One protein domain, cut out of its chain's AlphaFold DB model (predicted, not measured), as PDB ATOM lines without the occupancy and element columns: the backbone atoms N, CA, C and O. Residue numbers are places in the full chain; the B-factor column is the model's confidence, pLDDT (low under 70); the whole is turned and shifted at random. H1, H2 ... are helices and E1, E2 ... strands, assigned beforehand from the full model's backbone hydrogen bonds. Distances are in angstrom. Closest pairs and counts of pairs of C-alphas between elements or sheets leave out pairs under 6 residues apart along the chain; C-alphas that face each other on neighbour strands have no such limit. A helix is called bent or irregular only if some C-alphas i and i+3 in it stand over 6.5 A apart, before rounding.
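This is residues 16 to 56, 287 to 308 and 321 to 361 of the 460 residues of an uncharacterized protein of Reticulomyxa filosa (UniProt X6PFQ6). What shape do these atoms make? A single curled sheet of six strands is folded into two leaves, E1 E2 E3 and E4 E5, with E6 as the hinge between them, and the E4 E5 E6 part curls round residues 287 to 294 of the one helix, H1, whose far end at residues 302 to 307 sticks out into the open with His 308. What is it built of? The 104 printed residues hold six named strands and one named helix in the order E1 E2 E3 H1 E4 E5 E6, of the mixed class, helices and strands, and the sheet runs E1 - E2 - E3 - E6 - E5 - E4, all antiparallel. How compact is it? It is only just loose, close to compact, with a radius of gyration of the C-alphas of 15.9 A, and the C-alphas span 45 by 36 by 23 A.

Where do the first three strands run? E1, residues 22 to 30, begins at C-alpha 22 at (-8.596, 43.300, 7.220) and is 24.3 A long from first to last C-alpha. E2, residues 33 to 42, is 29.1 A long, and E3, residues 45 to 55, is 32.2 A long. Where is the helix? H1, residues 287 to 307, begins at C-alpha 287 at (8.324, 50.065, -4.639), is 30.7 A long and is not bent. Where do the last three strands run? E4, residues 327 to 333, is 19.3 A long, and E5, residues 338 to 347, is 26.3 A long and bends by 53 degrees at residue 344. E6, residues 350 to 360, is 25.1 A long, bends by 80 degrees at residue 355 and ends at C-alpha 360 at (-5.041, 58.684, 2.929).

How do E1, E2 and E3 pair? They form a meander, each strand the antiparallel neighbour of the one before, with E1 as an edge strand. In the hairpin of E1 and E2, at 160 degrees, N 25 and O 37 are 2.8 A apart, and in the hairpin of E2 and E3, at 162 degrees, N 36 and O 51 are 2.8 A apart, each within hydrogen-bond range. How does the sheet go on from E3? E3 and E6 are antiparallel at 129 degrees, with N 356 and O 54 at 2.9 A, and the pairing is staggered: E3 pairs with E2 over residues 45 to 54 and with E6 over 54 to 55. E4 E5 E6 form a second meander, with N 340 and O 358 at 2.8 A in the hairpin of E5 and E6, and N 330 and O 341 at 2.8 A in that of E4 and E5. Where does H1 stand? H1 is on the sheet, which is twisted and curls round it; the closest C-alphas of H1 and E6 are those of Glu 287 and Val 351, 7.2 A apart. H1 and E5 are near each other, with 6 pairs of C-alphas within 10 A, and every O i to N i+4 pair of H1 is within hydrogen-bond range. How do the leaves stand? It is a folded sheet, one sheet bent back on itself: E1 E2 E3 face E5 E4, with 22 pairs of C-alphas within 11 A.

How far does it reach? The two C-alphas farthest apart are those of Ser 31 and Leu 307, 49.5 A. Where is the printed part cut? Residues 57 to 286 are not printed, with 17.6 A between C-alphas 56 and 287, and residues 309 to 320 are not printed, with 17.0 A between C-alphas 308 and 321. Of the links that are printed whole, E1 to E2, E2 to E3, E4 to E5 and E5 to E6 are tight. Where is the model's confidence low? The mean pLDDT of the printed part is 77.5, and it is under 70 at residues 16 to 22, 27 to 32, 55 to 56, 305 to 308 and 321.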
ATOM      1  N   VAL A  16      -8.789  38.153   3.006       31.61
ATOM      2  CA  VAL A  16      -8.798  37.927   4.457       31.61
ATOM      3  C   VAL A  16      -7.355  37.726   4.912       31.61
ATOM      4  O   VAL A  16      -6.862  36.601   4.985       31.61
ATOM      5  N   TYR A  17      -6.650  38.820   5.210       38.59
ATOM      6  CA  TYR A  17      -5.406  38.718   5.973       38.59
ATOM      7  C   TYR A  17      -5.779  38.607   7.453       38.59
ATOM      8  O   TYR A  17      -6.322  39.544   8.038       38.59
ATOM      9  N   ASN A  18      -5.512  37.436   8.033       42.47
ATOM     10  CA  ASN A  18      -5.755  37.114   9.438       42.47
ATOM     11  C   ASN A  18      -7.243  37.181   9.853       42.47
ATOM     12  O   ASN A  18      -7.703  38.170  10.421       42.47
ATOM     13  N   GLN A  19      -7.991  36.126   9.496       46.62
ATOM     14  CA  GLN A  19      -9.354  35.776   9.945       46.62
ATOM     15  C   GLN A  19     -10.158  36.929  10.600       46.62
ATOM     16  O   GLN A  19     -10.384  36.916  11.808       46.62
ATOM     17  N   ASN A  20     -10.630  37.886   9.780       55.34
ATOM     18  CA  ASN A  20     -11.560  39.001  10.086       55.34
ATOM     19  C   ASN A  20     -10.975  40.397  10.397       55.34
ATOM     20  O   ASN A  20     -11.762  41.331  10.584       55.34
ATOM     21  N   ILE A  21      -9.650  40.582  10.418       63.19
ATOM     22  CA  ILE A  21      -9.044  41.877  10.786       63.19
ATOM     23  C   ILE A  21      -8.999  42.862   9.612       63.19
ATOM     24  O   ILE A  21      -9.355  44.020   9.789       63.19
ATOM     25  N   ILE A  22      -8.599  42.439   8.413       68.00
ATOM     26  CA  ILE A  22      -8.596  43.300   7.220       68.00
ATOM     27  C   ILE A  22      -9.523  42.686   6.178       68.00
ATOM     28  O   ILE A  22      -9.437  41.493   5.891       68.00
ATOM     29  N   GLN A  23     -10.414  43.505   5.626       71.75
ATOM     30  CA  GLN A  23     -11.325  43.135   4.553       71.75
ATOM     31  C   GLN A  23     -11.190  44.138   3.412       71.75
ATOM     32  O   GLN A  23     -11.438  45.321   3.608       71.75
ATOM     33  N   LEU A  24     -10.832  43.661   2.223       75.25
ATOM     34  CA  LEU A  24     -10.853  44.451   0.997       75.25
ATOM     35  C   LEU A  24     -12.122  44.130   0.199       75.25
ATOM     36  O   LEU A  24     -12.529  42.972   0.134       75.25
ATOM     37  N   LEU A  25     -12.751  45.151  -0.372       74.75
ATOM     38  CA  LEU A  25     -13.936  45.059  -1.220       74.75
ATOM     39  C   LEU A  25     -13.714  45.925  -2.460       74.75
ATOM     40  O   LEU A  25     -13.176  47.025  -2.345       74.75
ATOM     41  N   ILE A  26     -14.143  45.454  -3.629       74.88
ATOM     42  CA  ILE A  26     -14.298  46.314  -4.807       74.88
ATOM     43  C   ILE A  26     -15.686  46.944  -4.695       74.88
ATOM     44  O   ILE A  26     -16.678  46.227  -4.621       74.88
ATOM     45  N   ASP A  27     -15.738  48.272  -4.601       66.00
ATOM     46  CA  ASP A  27     -16.972  49.018  -4.319       66.00
ATOM     47  C   ASP A  27     -17.706  49.382  -5.615       66.00
ATOM     48  O   ASP A  27     -18.924  49.257  -5.703       66.00
ATOM     49  N   SER A  28     -16.971  49.816  -6.647       69.06
ATOM     50  CA  SER A  28     -17.549  50.076  -7.968       69.06
ATOM     51  C   SER A  28     -16.504  50.088  -9.086       69.06
ATOM     52  O   SER A  28     -15.325  50.374  -8.862       69.06
ATOM     53  N   LEU A  29     -16.975  49.816 -10.306       67.25
ATOM     54  CA  LEU A  29     -16.265  50.063 -11.558       67.25
ATOM     55  C   LEU A  29     -17.127  51.019 -12.390       67.25
ATOM     56  O   LEU A  29     -18.038  50.591 -13.098       67.25
ATOM     57  N   THR A  30     -16.887  52.324 -12.276       59.78
ATOM     58  CA  THR A  30     -17.657  53.339 -13.012       59.78
ATOM     59  C   THR A  30     -16.722  54.251 -13.793       59.78
ATOM     60  O   THR A  30     -15.743  54.759 -13.258       59.78
ATOM     61  N   SER A  31     -17.002  54.445 -15.086       59.38
ATOM     62  CA  SER A  31     -16.380  55.470 -15.943       59.38
ATOM     63  C   SER A  31     -14.856  55.652 -15.778       59.38
ATOM     64  O   SER A  31     -14.374  56.776 -15.656       59.38
ATOM     65  N   GLY A  32     -14.088  54.557 -15.783       65.31
ATOM     66  CA  GLY A  32     -12.618  54.600 -15.714       65.31
ATOM     67  C   GLY A  32     -12.017  54.792 -14.313       65.31
ATOM     68  O   GLY A  32     -10.809  55.015 -14.209       65.31
ATOM     69  N   VAL A  33     -12.832  54.687 -13.258       73.00
ATOM     70  CA  VAL A  33     -12.407  54.668 -11.851       73.00
ATOM     71  C   VAL A  33     -12.696  53.295 -11.251       73.00
ATOM     72  O   VAL A  33     -13.797  52.759 -11.404       73.00
ATOM     73  N   LEU A  34     -11.698  52.734 -10.572       79.25
ATOM     74  CA  LEU A  34     -11.818  51.525  -9.767       79.25
ATOM     75  C   LEU A  34     -11.748  51.925  -8.292       79.25
ATOM     76  O   LEU A  34     -10.703  52.378  -7.824       79.25
ATOM     77  N   THR A  35     -12.860  51.772  -7.576       79.88
ATOM     78  CA  THR A  35     -12.937  52.116  -6.150       79.88
ATOM     79  C   THR A  35     -12.827  50.857  -5.303       79.88
ATOM     80  O   THR A  35     -13.576  49.895  -5.497       79.88
ATOM     81  N   PHE A  36     -11.927  50.880  -4.326       82.75
ATOM     82  CA  PHE A  36     -11.790  49.840  -3.314       82.75
ATOM     83  C   PHE A  36     -12.159  50.369  -1.936       82.75
ATOM     84  O   PHE A  36     -11.822  51.491  -1.576       82.75
ATOM     85  N   LYS A  37     -12.762  49.510  -1.120       82.00
ATOM     86  CA  LYS A  37     -13.019  49.760   0.293       82.00
ATOM     87  C   LYS A  37     -12.228  48.767   1.127       82.00
ATOM     88  O   LYS A  37     -12.466  47.563   1.060       82.00
ATOM     89  N   CYS A  38     -11.276  49.261   1.909       82.31
ATOM     90  CA  CYS A  38     -10.547  48.456   2.880       82.31
ATOM     91  C   CYS A  38     -11.083  48.747   4.279       82.31
ATOM     92  O   CYS A  38     -11.027  49.879   4.750       82.31
ATOM     93  N   VAL A  39     -11.575  47.722   4.964       79.62
ATOM     94  CA  VAL A  39     -12.057  47.805   6.340       79.62
ATOM     95  C   VAL A  39     -11.063  47.083   7.236       79.62
ATOM     96  O   VAL A  39     -10.938  45.860   7.184       79.62
ATOM     97  N   CYS A  40     -10.356  47.844   8.066       79.00
ATOM     98  CA  CYS A  40      -9.497  47.316   9.118       79.00
ATOM     99  C   CYS A  40     -10.256  47.337  10.448       79.00
ATOM    100  O   CYS A  40     -10.734  48.388  10.875       79.00
ATOM    101  N   ARG A  41     -10.355  46.187  11.115       75.69
ATOM    102  CA  ARG A  41     -11.057  46.009  12.385       75.69
ATOM    103  C   ARG A  41     -10.073  45.778  13.520       75.69
ATOM    104  O   ARG A  41      -9.208  44.913  13.433       75.69
ATOM    105  N   PHE A  42     -10.232  46.518  14.606       74.69
ATOM    106  CA  PHE A  42      -9.532  46.263  15.859       74.69
ATOM    107  C   PHE A  42     -10.533  46.377  16.996       74.69
ATOM    108  O   PHE A  42     -11.122  47.440  17.188       74.69
ATOM    109  N   TRP A  43     -10.725  45.282  17.734       74.00
ATOM    110  CA  TRP A  43     -11.846  45.158  18.664       74.00
ATOM    111  C   TRP A  43     -13.171  45.395  17.912       74.00
ATOM    112  O   TRP A  43     -13.383  44.750  16.886       74.00
ATOM    113  N   ASP A  44     -14.008  46.332  18.354       70.50
ATOM    114  CA  ASP A  44     -15.216  46.755  17.626       70.50
ATOM    115  C   ASP A  44     -14.990  47.988  16.729       70.50
ATOM    116  O   ASP A  44     -15.924  48.487  16.096       70.50
ATOM    117  N   TRP A  45     -13.772  48.533  16.681       75.00
ATOM    118  CA  TRP A  45     -13.472  49.710  15.868       75.00
ATOM    119  C   TRP A  45     -13.218  49.319  14.426       75.00
ATOM    120  O   TRP A  45     -12.566  48.314  14.146       75.00
ATOM    121  N   GLN A  46     -13.686  50.165  13.514       78.69
ATOM    122  CA  GLN A  46     -13.456  50.012  12.089       78.69
ATOM    123  C   GLN A  46     -12.782  51.266  11.551       78.69
ATOM    124  O   GLN A  46     -13.256  52.381  11.762       78.69
ATOM    125  N   ILE A  47     -11.677  51.068  10.844       78.81
ATOM    126  CA  ILE A  47     -11.105  52.070   9.955       78.81
ATOM    127  C   ILE A  47     -11.528  51.667   8.552       78.81
ATOM    128  O   ILE A  47     -11.169  50.586   8.085       78.81
ATOM    129  N   VAL A  48     -12.323  52.522   7.914       82.25
ATOM    130  CA  VAL A  48     -12.735  52.361   6.521       82.25
ATOM    131  C   VAL A  48     -11.870  53.283   5.672       82.25
ATOM    132  O   VAL A  48     -11.852  54.495   5.888       82.25
ATOM    133  N   CYS A  49     -11.131  52.687   4.746       83.44
ATOM    134  CA  CYS A  49     -10.295  53.373   3.775       83.44
ATOM    135  C   CYS A  49     -10.949  53.231   2.401       83.44
ATOM    136  O   CYS A  49     -11.075  52.108   1.903       83.44
ATOM    137  N   ASP A  50     -11.335  54.350   1.798       84.19
ATOM    138  CA  ASP A  50     -11.886  54.385   0.444       84.19
ATOM    139  C   ASP A  50     -10.778  54.790  -0.533       84.19
ATOM    140  O   ASP A  50     -10.254  55.903  -0.471       84.19
ATOM    141  N   PHE A  51     -10.393  53.877  -1.417       83.56
ATOM    142  CA  PHE A  51      -9.326  54.074  -2.386       83.56
ATOM    143  C   PHE A  51      -9.898  54.216  -3.791       83.56
ATOM    144  O   PHE A  51     -10.325  53.232  -4.389       83.56
ATOM    145  N   ASP A  52      -9.839  55.425  -4.342       83.00
ATOM    146  CA  ASP A  52     -10.155  55.670  -5.750       83.00
ATOM    147  C   ASP A  52      -8.898  55.566  -6.618       83.00
ATOM    148  O   ASP A  52      -7.983  56.380  -6.479       83.00
ATOM    149  N   MET A  53      -8.854  54.577  -7.511       81.62
ATOM    150  CA  MET A  53      -7.766  54.379  -8.468       81.62
ATOM    151  C   MET A  53      -8.230  54.727  -9.883       81.62
ATOM    152  O   MET A  53      -9.249  54.229 -10.362       81.62
ATOM    153  N   PHE A  54      -7.462  55.565 -10.574       80.44
ATOM    154  CA  PHE A  54      -7.790  56.038 -11.919       80.44
ATOM    155  C   PHE A  54      -6.915  55.339 -12.955       80.44
ATOM    156  O   PHE A  54      -5.719  55.142 -12.729       80.44
ATOM    157  N   ALA A  55      -7.492  55.003 -14.112       69.88
ATOM    158  CA  ALA A  55      -6.691  54.589 -15.258       69.88
ATOM    159  C   ALA A  55      -5.720  55.721 -15.617       69.88
ATOM    160  O   ALA A  55      -6.142  56.855 -15.867       69.88
ATOM    161  N   ASN A  56      -4.419  55.423 -15.630       60.09
ATOM    162  CA  ASN A  56      -3.422  56.393 -16.054       60.09
ATOM    163  C   ASN A  56      -3.738  56.794 -17.504       60.09
ATOM    164  O   ASN A  56      -3.656  55.968 -18.412       60.09
ATOM    165  N   GLU A 287       7.308  50.637  -3.738       87.31
ATOM    166  CA  GLU A 287       8.324  50.065  -4.639       87.31
ATOM    167  C   GLU A 287       9.322  49.212  -3.849       87.31
ATOM    168  O   GLU A 287       9.637  48.088  -4.244       87.31
ATOM    169  N   CYS A 288       9.765  49.701  -2.685       88.25
ATOM    170  CA  CYS A 288      10.629  48.940  -1.786       88.25
ATOM    171  C   CYS A 288       9.951  47.650  -1.304       88.25
ATOM    172  O   CYS A 288      10.581  46.591  -1.284       88.25
ATOM    173  N   ALA A 289       8.666  47.722  -0.951       86.44
ATOM    174  CA  ALA A 289       7.888  46.555  -0.543       86.44
ATOM    175  C   ALA A 289       7.757  45.525  -1.679       86.44
ATOM    176  O   ALA A 289       7.933  44.326  -1.452       86.44
ATOM    177  N   SER A 290       7.527  45.984  -2.911       85.19
ATOM    178  CA  SER A 290       7.528  45.147  -4.112       85.19
ATOM    179  C   SER A 290       8.868  44.453  -4.358       85.19
ATOM    180  O   SER A 290       8.890  43.247  -4.605       85.19
ATOM    181  N   MET A 291       9.985  45.177  -4.249       83.88
ATOM    182  CA  MET A 291      11.322  44.592  -4.391       83.88
ATOM    183  C   MET A 291      11.587  43.523  -3.325       83.88
ATOM    184  O   MET A 291      12.080  42.445  -3.653       83.88
ATOM    185  N   ASN A 292      11.218  43.787  -2.067       83.50
ATOM    186  CA  ASN A 292      11.371  42.818  -0.982       83.50
ATOM    187  C   ASN A 292      10.525  41.556  -1.220       83.50
ATOM    188  O   ASN A 292      11.018  40.445  -1.058       83.50
ATOM    189  N   LEU A 293       9.279  41.717  -1.684       81.56
ATOM    190  CA  LEU A 293       8.419  40.598  -2.081       81.56
ATOM    191  C   LEU A 293       9.064  39.734  -3.170       81.56
ATOM    192  O   LEU A 293       9.015  38.509  -3.085       81.56
ATOM    193  N   MET A 294       9.669  40.350  -4.186       80.06
ATOM    194  CA  MET A 294      10.372  39.617  -5.244       80.06
ATOM    195  C   MET A 294      11.600  38.871  -4.704       80.06
ATOM    196  O   MET A 294      11.782  37.700  -5.037       80.06
ATOM    197  N   LEU A 295      12.400  39.510  -3.837       79.56
ATOM    198  CA  LEU A 295      13.572  38.897  -3.195       79.56
ATOM    199  C   LEU A 295      13.185  37.669  -2.363       79.56
ATOM    200  O   LEU A 295      13.713  36.581  -2.588       79.56
ATOM    201  N   GLU A 296      12.222  37.812  -1.448       76.44
ATOM    202  CA  GLU A 296      11.766  36.720  -0.579       76.44
ATOM    203  C   GLU A 296      11.265  35.514  -1.386       76.44
ATOM    204  O   GLU A 296      11.521  34.361  -1.029       76.44
ATOM    205  N   ARG A 297      10.570  35.772  -2.500       74.19
ATOM    206  CA  ARG A 297      10.057  34.725  -3.393       74.19
ATOM    207  C   ARG A 297      11.179  34.018  -4.139       74.19
ATOM    208  O   ARG A 297      11.166  32.791  -4.199       74.19
ATOM    209  N   GLN A 298      12.153  34.764  -4.659       74.31
ATOM    210  CA  GLN A 298      13.312  34.182  -5.334       74.31
ATOM    211  C   GLN A 298      14.136  33.315  -4.371       74.31
ATOM    212  O   GLN A 298      14.570  32.219  -4.730       74.31
ATOM    213  N   GLU A 299      14.311  33.760  -3.125       76.06
ATOM    214  CA  GLU A 299      14.959  32.958  -2.089       76.06
ATOM    215  C   GLU A 299      14.159  31.702  -1.725       76.06
ATOM    216  O   GLU A 299      14.747  30.632  -1.565       76.06
ATOM    217  N   ALA A 300      12.832  31.803  -1.588       71.44
ATOM    218  CA  ALA A 300      11.970  30.656  -1.310       71.44
ATOM    219  C   ALA A 300      12.057  29.603  -2.422       71.44
ATOM    220  O   ALA A 300      12.300  28.435  -2.128       71.44
ATOM    221  N   GLN A 301      11.980  30.028  -3.685       70.06
ATOM    222  CA  GLN A 301      12.126  29.147  -4.843       70.06
ATOM    223  C   GLN A 301      13.490  28.443  -4.852       70.06
ATOM    224  O   GLN A 301      13.566  27.240  -5.080       70.06
ATOM    225  N   ARG A 302      14.578  29.162  -4.543       72.00
ATOM    226  CA  ARG A 302      15.913  28.553  -4.420       72.00
ATOM    227  C   ARG A 302      15.965  27.494  -3.319       72.00
ATOM    228  O   ARG A 302      16.551  26.440  -3.543       72.00
ATOM    229  N   ARG A 303      15.364  27.752  -2.149       74.12
ATOM    230  CA  ARG A 303      15.298  26.767  -1.052       74.12
ATOM    231  C   ARG A 303      14.510  25.524  -1.468       74.12
ATOM    232  O   ARG A 303      14.963  24.422  -1.190       74.12
ATOM    233  N   GLU A 304      13.382  25.696  -2.155       70.38
ATOM    234  CA  GLU A 304      12.584  24.587  -2.693       70.38
ATOM    235  C   GLU A 304      13.402  23.761  -3.698       70.38
ATOM    236  O   GLU A 304      13.530  22.550  -3.529       70.38
ATOM    237  N   CYS A 305      14.059  24.396  -4.675       66.50
ATOM    238  CA  CYS A 305      14.912  23.704  -5.649       66.50
ATOM    239  C   CYS A 305      16.071  22.918  -5.007       66.50
ATOM    240  O   CYS A 305      16.456  21.884  -5.541       66.50
ATOM    241  N   MET A 306      16.612  23.371  -3.868       66.06
ATOM    242  CA  MET A 306      17.662  22.653  -3.125       66.06
ATOM    243  C   MET A 306      17.138  21.464  -2.304       66.06
ATOM    244  O   MET A 306      17.920  20.594  -1.939       66.06
ATOM    245  N   LEU A 307      15.840  21.424  -1.986       63.81
ATOM    246  CA  LEU A 307      15.209  20.363  -1.185       63.81
ATOM    247  C   LEU A 307      14.565  19.259  -2.048       63.81
ATOM    248  O   LEU A 307      14.199  18.203  -1.532       63.81
ATOM    249  N   HIS A 308      14.432  19.482  -3.358       56.06
ATOM    250  CA  HIS A 308      13.756  18.588  -4.304       56.06
ATOM    251  C   HIS A 308      14.636  17.467  -4.901       56.06
ATOM    252  O   HIS A 308      14.292  16.943  -5.958       56.06
ATOM    253  N   SER A 321       5.385  32.552  -7.898       64.19
ATOM    254  CA  SER A 321       6.518  33.435  -8.160       64.19
ATOM    255  C   SER A 321       5.987  34.637  -8.934       64.19
ATOM    256  O   SER A 321       5.314  34.419  -9.935       64.19
ATOM    257  N   LEU A 322       6.288  35.865  -8.501       73.25
ATOM    258  CA  LEU A 322       5.957  37.047  -9.296       73.25
ATOM    259  C   LEU A 322       6.855  37.075 -10.537       73.25
ATOM    260  O   LEU A 322       8.066  37.266 -10.420       73.25
ATOM    261  N   GLN A 323       6.267  36.851 -11.703       77.44
ATOM    262  CA  GLN A 323       6.934  36.844 -13.000       77.44
ATOM    263  C   GLN A 323       6.650  38.134 -13.761       77.44
ATOM    264  O   GLN A 323       5.709  38.864 -13.461       77.44
ATOM    265  N   GLN A 324       7.473  38.425 -14.765       86.06
ATOM    266  CA  GLN A 324       7.206  39.533 -15.672       86.06
ATOM    267  C   GLN A 324       5.812  39.381 -16.304       86.06
ATOM    268  O   GLN A 324       5.460  38.313 -16.797       86.06
ATOM    269  N   GLY A 325       5.030  40.459 -16.282       84.12
ATOM    270  CA  GLY A 325       3.624  40.488 -16.682       84.12
ATOM    271  C   GLY A 325       2.638  40.303 -15.525       84.12
ATOM    272  O   GLY A 325       1.472  40.672 -15.678       84.12
ATOM    273  N   ASP A 326       3.077  39.809 -14.361       84.38
ATOM    274  CA  ASP A 326       2.193  39.665 -13.203       84.38
ATOM    275  C   ASP A 326       1.755  41.023 -12.673       84.38
ATOM    276  O   ASP A 326       2.543  41.965 -12.548       84.38
ATOM    277  N   ARG A 327       0.475  41.096 -12.302       86.12
ATOM    278  CA  ARG A 327      -0.158  42.299 -11.770       86.12
ATOM    279  C   ARG A 327      -0.690  42.023 -10.385       86.12
ATOM    280  O   ARG A 327      -1.361  41.019 -10.157       86.12
ATOM    281  N   TYR A 328      -0.420  42.928  -9.462       84.06
ATOM    282  CA  TYR A 328      -0.885  42.792  -8.093       84.06
ATOM    283  C   TYR A 328      -1.231  44.141  -7.485       84.06
ATOM    284  O   TYR A 328      -0.720  45.195  -7.867       84.06
ATOM    285  N   LEU A 329      -2.121  44.070  -6.505       85.88
ATOM    286  CA  LEU A 329      -2.457  45.180  -5.640       85.88
ATOM    287  C   LEU A 329      -1.603  45.081  -4.377       85.88
ATOM    288  O   LEU A 329      -1.591  44.041  -3.711       85.88
ATOM    289  N   LEU A 330      -0.896  46.154  -4.054       86.00
ATOM    290  CA  LEU A 330      -0.126  46.288  -2.827       86.00
ATOM    291  C   LEU A 330      -0.825  47.303  -1.924       86.00
ATOM    292  O   LEU A 330      -1.122  48.418  -2.349       86.00
ATOM    293  N   LEU A 331      -1.102  46.884  -0.688       87.50
ATOM    294  CA  LEU A 331      -1.664  47.725   0.363       87.50
ATOM    295  C   LEU A 331      -0.599  47.937   1.436       87.50
ATOM    296  O   LEU A 331      -0.260  47.001   2.161       87.50
ATOM    297  N   ASP A 332      -0.099  49.162   1.544       87.00
ATOM    298  CA  ASP A 332       0.784  49.588   2.621       87.00
ATOM    299  C   ASP A 332      -0.053  50.238   3.729       87.00
ATOM    300  O   ASP A 332      -0.540  51.360   3.598       87.00
ATOM    301  N   LEU A 333      -0.288  49.490   4.809       87.31
ATOM    302  CA  LEU A 333      -1.099  49.915   5.950       87.31
ATOM    303  C   LEU A 333      -0.191  50.340   7.106       87.31
ATOM    304  O   LEU A 333       0.011  49.611   8.082       87.31
ATOM    305  N   GLY A 334       0.370  51.536   6.981       87.38
ATOM    306  CA  GLY A 334       1.263  52.120   7.966       87.38
ATOM    307  C   GLY A 334       0.556  52.671   9.208       87.38
ATOM    308  O   GLY A 334      -0.661  52.627   9.398       87.38
ATOM    309  N   ALA A 335       1.350  53.261  10.101       88.12
ATOM    310  CA  ALA A 335       0.816  53.888  11.308       88.12
ATOM    311  C   ALA A 335       0.185  55.264  11.058       88.12
ATOM    312  O   ALA A 335      -0.645  55.710  11.848       88.12
ATOM    313  N   GLY A 336       0.584  55.958   9.993       85.88
ATOM    314  CA  GLY A 336       0.068  57.286   9.654       85.88
ATOM    315  C   GLY A 336      -0.801  57.305   8.407       85.88
ATOM    316  O   GLY A 336      -1.843  57.959   8.395       85.88
ATOM    317  N   THR A 337      -0.371  56.586   7.376       86.12
ATOM    318  CA  THR A 337      -1.043  56.502   6.084       86.12
ATOM    319  C   THR A 337      -1.455  55.069   5.793       86.12
ATOM    320  O   THR A 337      -0.898  54.127   6.358       86.12
ATOM    321  N   ALA A 338      -2.466  54.935   4.948       87.50
ATOM    322  CA  ALA A 338      -2.743  53.712   4.226       87.50
ATOM    323  C   ALA A 338      -2.677  54.060   2.740       87.50
ATOM    324  O   ALA A 338      -3.359  54.996   2.307       87.50
ATOM    325  N   ASP A 339      -1.851  53.342   1.997       87.00
ATOM    326  CA  ASP A 339      -1.560  53.592   0.592       87.00
ATOM    327  C   ASP A 339      -1.823  52.311  -0.214       87.00
ATOM    328  O   ASP A 339      -1.537  51.199   0.229       87.00
ATOM    329  N   MET A 340      -2.401  52.466  -1.399       88.69
ATOM    330  CA  MET A 340      -2.759  51.386  -2.306       88.69
ATOM    331  C   MET A 340      -2.186  51.671  -3.686       88.69
ATOM    332  O   MET A 340      -2.421  52.735  -4.267       88.69
ATOM    333  N   VAL A 341      -1.458  50.695  -4.224       88.62
ATOM    334  CA  VAL A 341      -0.881  50.774  -5.565       88.62
ATOM    335  C   VAL A 341      -1.131  49.491  -6.345       88.62
ATOM    336  O   VAL A 341      -1.152  48.394  -5.785       88.62
ATOM    337  N   CYS A 342      -1.315  49.633  -7.655       89.00
ATOM    338  CA  CYS A 342      -1.407  48.517  -8.582       89.00
ATOM    339  C   CYS A 342      -0.121  48.467  -9.406       89.00
ATOM    340  O   CYS A 342       0.153  49.382 -10.185       89.00
ATOM    341  N   HIS A 343       0.665  47.413  -9.206       87.94
ATOM    342  CA  HIS A 343       1.942  47.211  -9.877       87.94
ATOM    343  C   HIS A 343       1.848  46.084 -10.903       87.94
ATOM    344  O   HIS A 343       1.242  45.047 -10.642       87.94
ATOM    345  N   GLU A 344       2.506  46.283 -12.041       87.81
ATOM    346  CA  GLU A 344       2.890  45.241 -12.991       87.81
ATOM    347  C   GLU A 344       4.388  44.978 -12.860       87.81
ATOM    348  O   GLU A 344       5.182  45.919 -12.818       87.81
ATOM    349  N   VAL A 345       4.789  43.713 -12.803       86.38
ATOM    350  CA  VAL A 345       6.202  43.335 -12.881       86.38
ATOM    351  C   VAL A 345       6.654  43.475 -14.327       86.38
ATOM    352  O   VAL A 345       6.154  42.782 -15.207       86.38
ATOM    353  N   VAL A 346       7.616  44.355 -14.586       89.25
ATOM    354  CA  VAL A 346       8.125  44.601 -15.948       89.25
ATOM    355  C   VAL A 346       9.531  44.048 -16.169       89.25
ATOM    356  O   VAL A 346       9.986  43.980 -17.305       89.25
ATOM    357  N   GLY A 347      10.193  43.597 -15.103       84.94
ATOM    358  CA  GLY A 347      11.505  42.962 -15.144       84.94
ATOM    359  C   GLY A 347      12.005  42.588 -13.743       84.94
ATOM    360  O   GLY A 347      11.291  42.801 -12.757       84.94
ATOM    361  N   PRO A 348      13.231  42.049 -13.621       80.69
ATOM    362  CA  PRO A 348      13.830  41.709 -12.331       80.69
ATOM    363  C   PRO A 348      13.917  42.933 -11.411       80.69
ATOM    364  O   PRO A 348      14.590  43.910 -11.734       80.69
ATOM    365  N   PHE A 349      13.222  42.881 -10.270       80.50
ATOM    366  CA  PHE A 349      13.120  43.991  -9.308       80.50
ATOM    367  C   PHE A 349      12.588  45.303  -9.906       80.50
ATOM    368  O   PHE A 349      12.843  46.378  -9.366       80.50
ATOM    369  N   GLN A 350      11.845  45.226 -11.013       86.31
ATOM    370  CA  GLN A 350      11.265  46.379 -11.692       86.31
ATOM    371  C   GLN A 350       9.746  46.260 -11.739       86.31
ATOM    372  O   GLN A 350       9.186  45.252 -12.181       86.31
ATOM    373  N   VAL A 351       9.085  47.330 -11.312       87.38
ATOM    374  CA  VAL A 351       7.630  47.449 -11.312       87.38
ATOM    375  C   VAL A 351       7.192  48.708 -12.040       87.38
ATOM    376  O   VAL A 351       7.899  49.715 -12.048       87.38
ATOM    377  N   LYS A 352       6.011  48.642 -12.643       88.88
ATOM    378  CA  LYS A 352       5.328  49.776 -13.259       88.88
ATOM    379  C   LYS A 352       3.986  49.989 -12.570       88.88
ATOM    380  O   LYS A 352       3.200  49.052 -12.450       88.88
ATOM    381  N   GLU A 353       3.710  51.222 -12.153       88.25
ATOM    382  CA  GLU A 353       2.388  51.617 -11.659       88.25
ATOM    383  C   GLU A 353       1.370  51.629 -12.817       88.25
ATOM    384  O   GLU A 353       1.560  52.308 -13.831       88.25
ATOM    385  N   LEU A 354       0.295  50.849 -12.678       85.19
ATOM    386  CA  LEU A 354      -0.750  50.697 -13.700       85.19
ATOM    387  C   LEU A 354      -1.871  51.726 -13.573       85.19
ATOM    388  O   LEU A 354      -2.390  52.222 -14.574       85.19
ATOM    389  N   LEU A 355      -2.252  52.026 -12.337       85.31
ATOM    390  CA  LEU A 355      -3.321  52.948 -11.984       85.31
ATOM    391  C   LEU A 355      -2.747  53.992 -11.046       85.31
ATOM    392  O   LEU A 355      -1.921  53.635 -10.210       85.31
ATOM    393  N   THR A 356      -3.240  55.227 -11.138       84.88
ATOM    394  CA  THR A 356      -2.860  56.279 -10.196       84.88
ATOM    395  C   THR A 356      -3.082  55.770  -8.774       84.88
ATOM    396  O   THR A 356      -4.206  55.405  -8.410       84.88
ATOM    397  N   SER A 357      -2.000  55.710  -7.999       86.06
ATOM    398  CA  SER A 357      -2.027  55.283  -6.601       86.06
ATOM    399  C   SER A 357      -2.990  56.120  -5.758       86.06
ATOM    400  O   SER A 357      -3.242  57.301  -6.010       86.06
ATOM    401  N   SER A 358      -3.545  55.484  -4.730       86.81
ATOM    402  CA  SER A 358      -4.534  56.088  -3.845       86.81
ATOM    403  C   SER A 358      -4.101  55.922  -2.400       86.81
ATOM    404  O   SER A 358      -3.574  54.882  -2.018       86.81
ATOM    405  N   GLY A 359      -4.299  56.944  -1.575       86.12
ATOM    406  CA  GLY A 359      -3.862  56.892  -0.190       86.12
ATOM    407  C   GLY A 359      -4.422  58.014   0.662       86.12
ATOM    408  O   GLY A 359      -4.823  59.078   0.177       86.12
ATOM    409  N   GLY A 360      -4.443  57.772   1.967       83.06
ATOM    410  CA  GLY A 360      -5.041  58.684   2.929       83.06
ATOM    411  C   GLY A 360      -4.491  58.510   4.340       83.06
ATOM    412  O   GLY A 360      -3.769  57.554   4.626       83.06
ATOM    413  N   PRO A 361      -4.818  59.439   5.257       85.75
ATOM    414  CA  PRO A 361      -4.350  59.420   6.642       85.75
ATOM    415  C   PRO A 361      -5.134  58.403   7.498       85.75
ATOM    416  O   PRO A 361      -5.672  58.753   8.548       85.75
TER     417      PRO A 361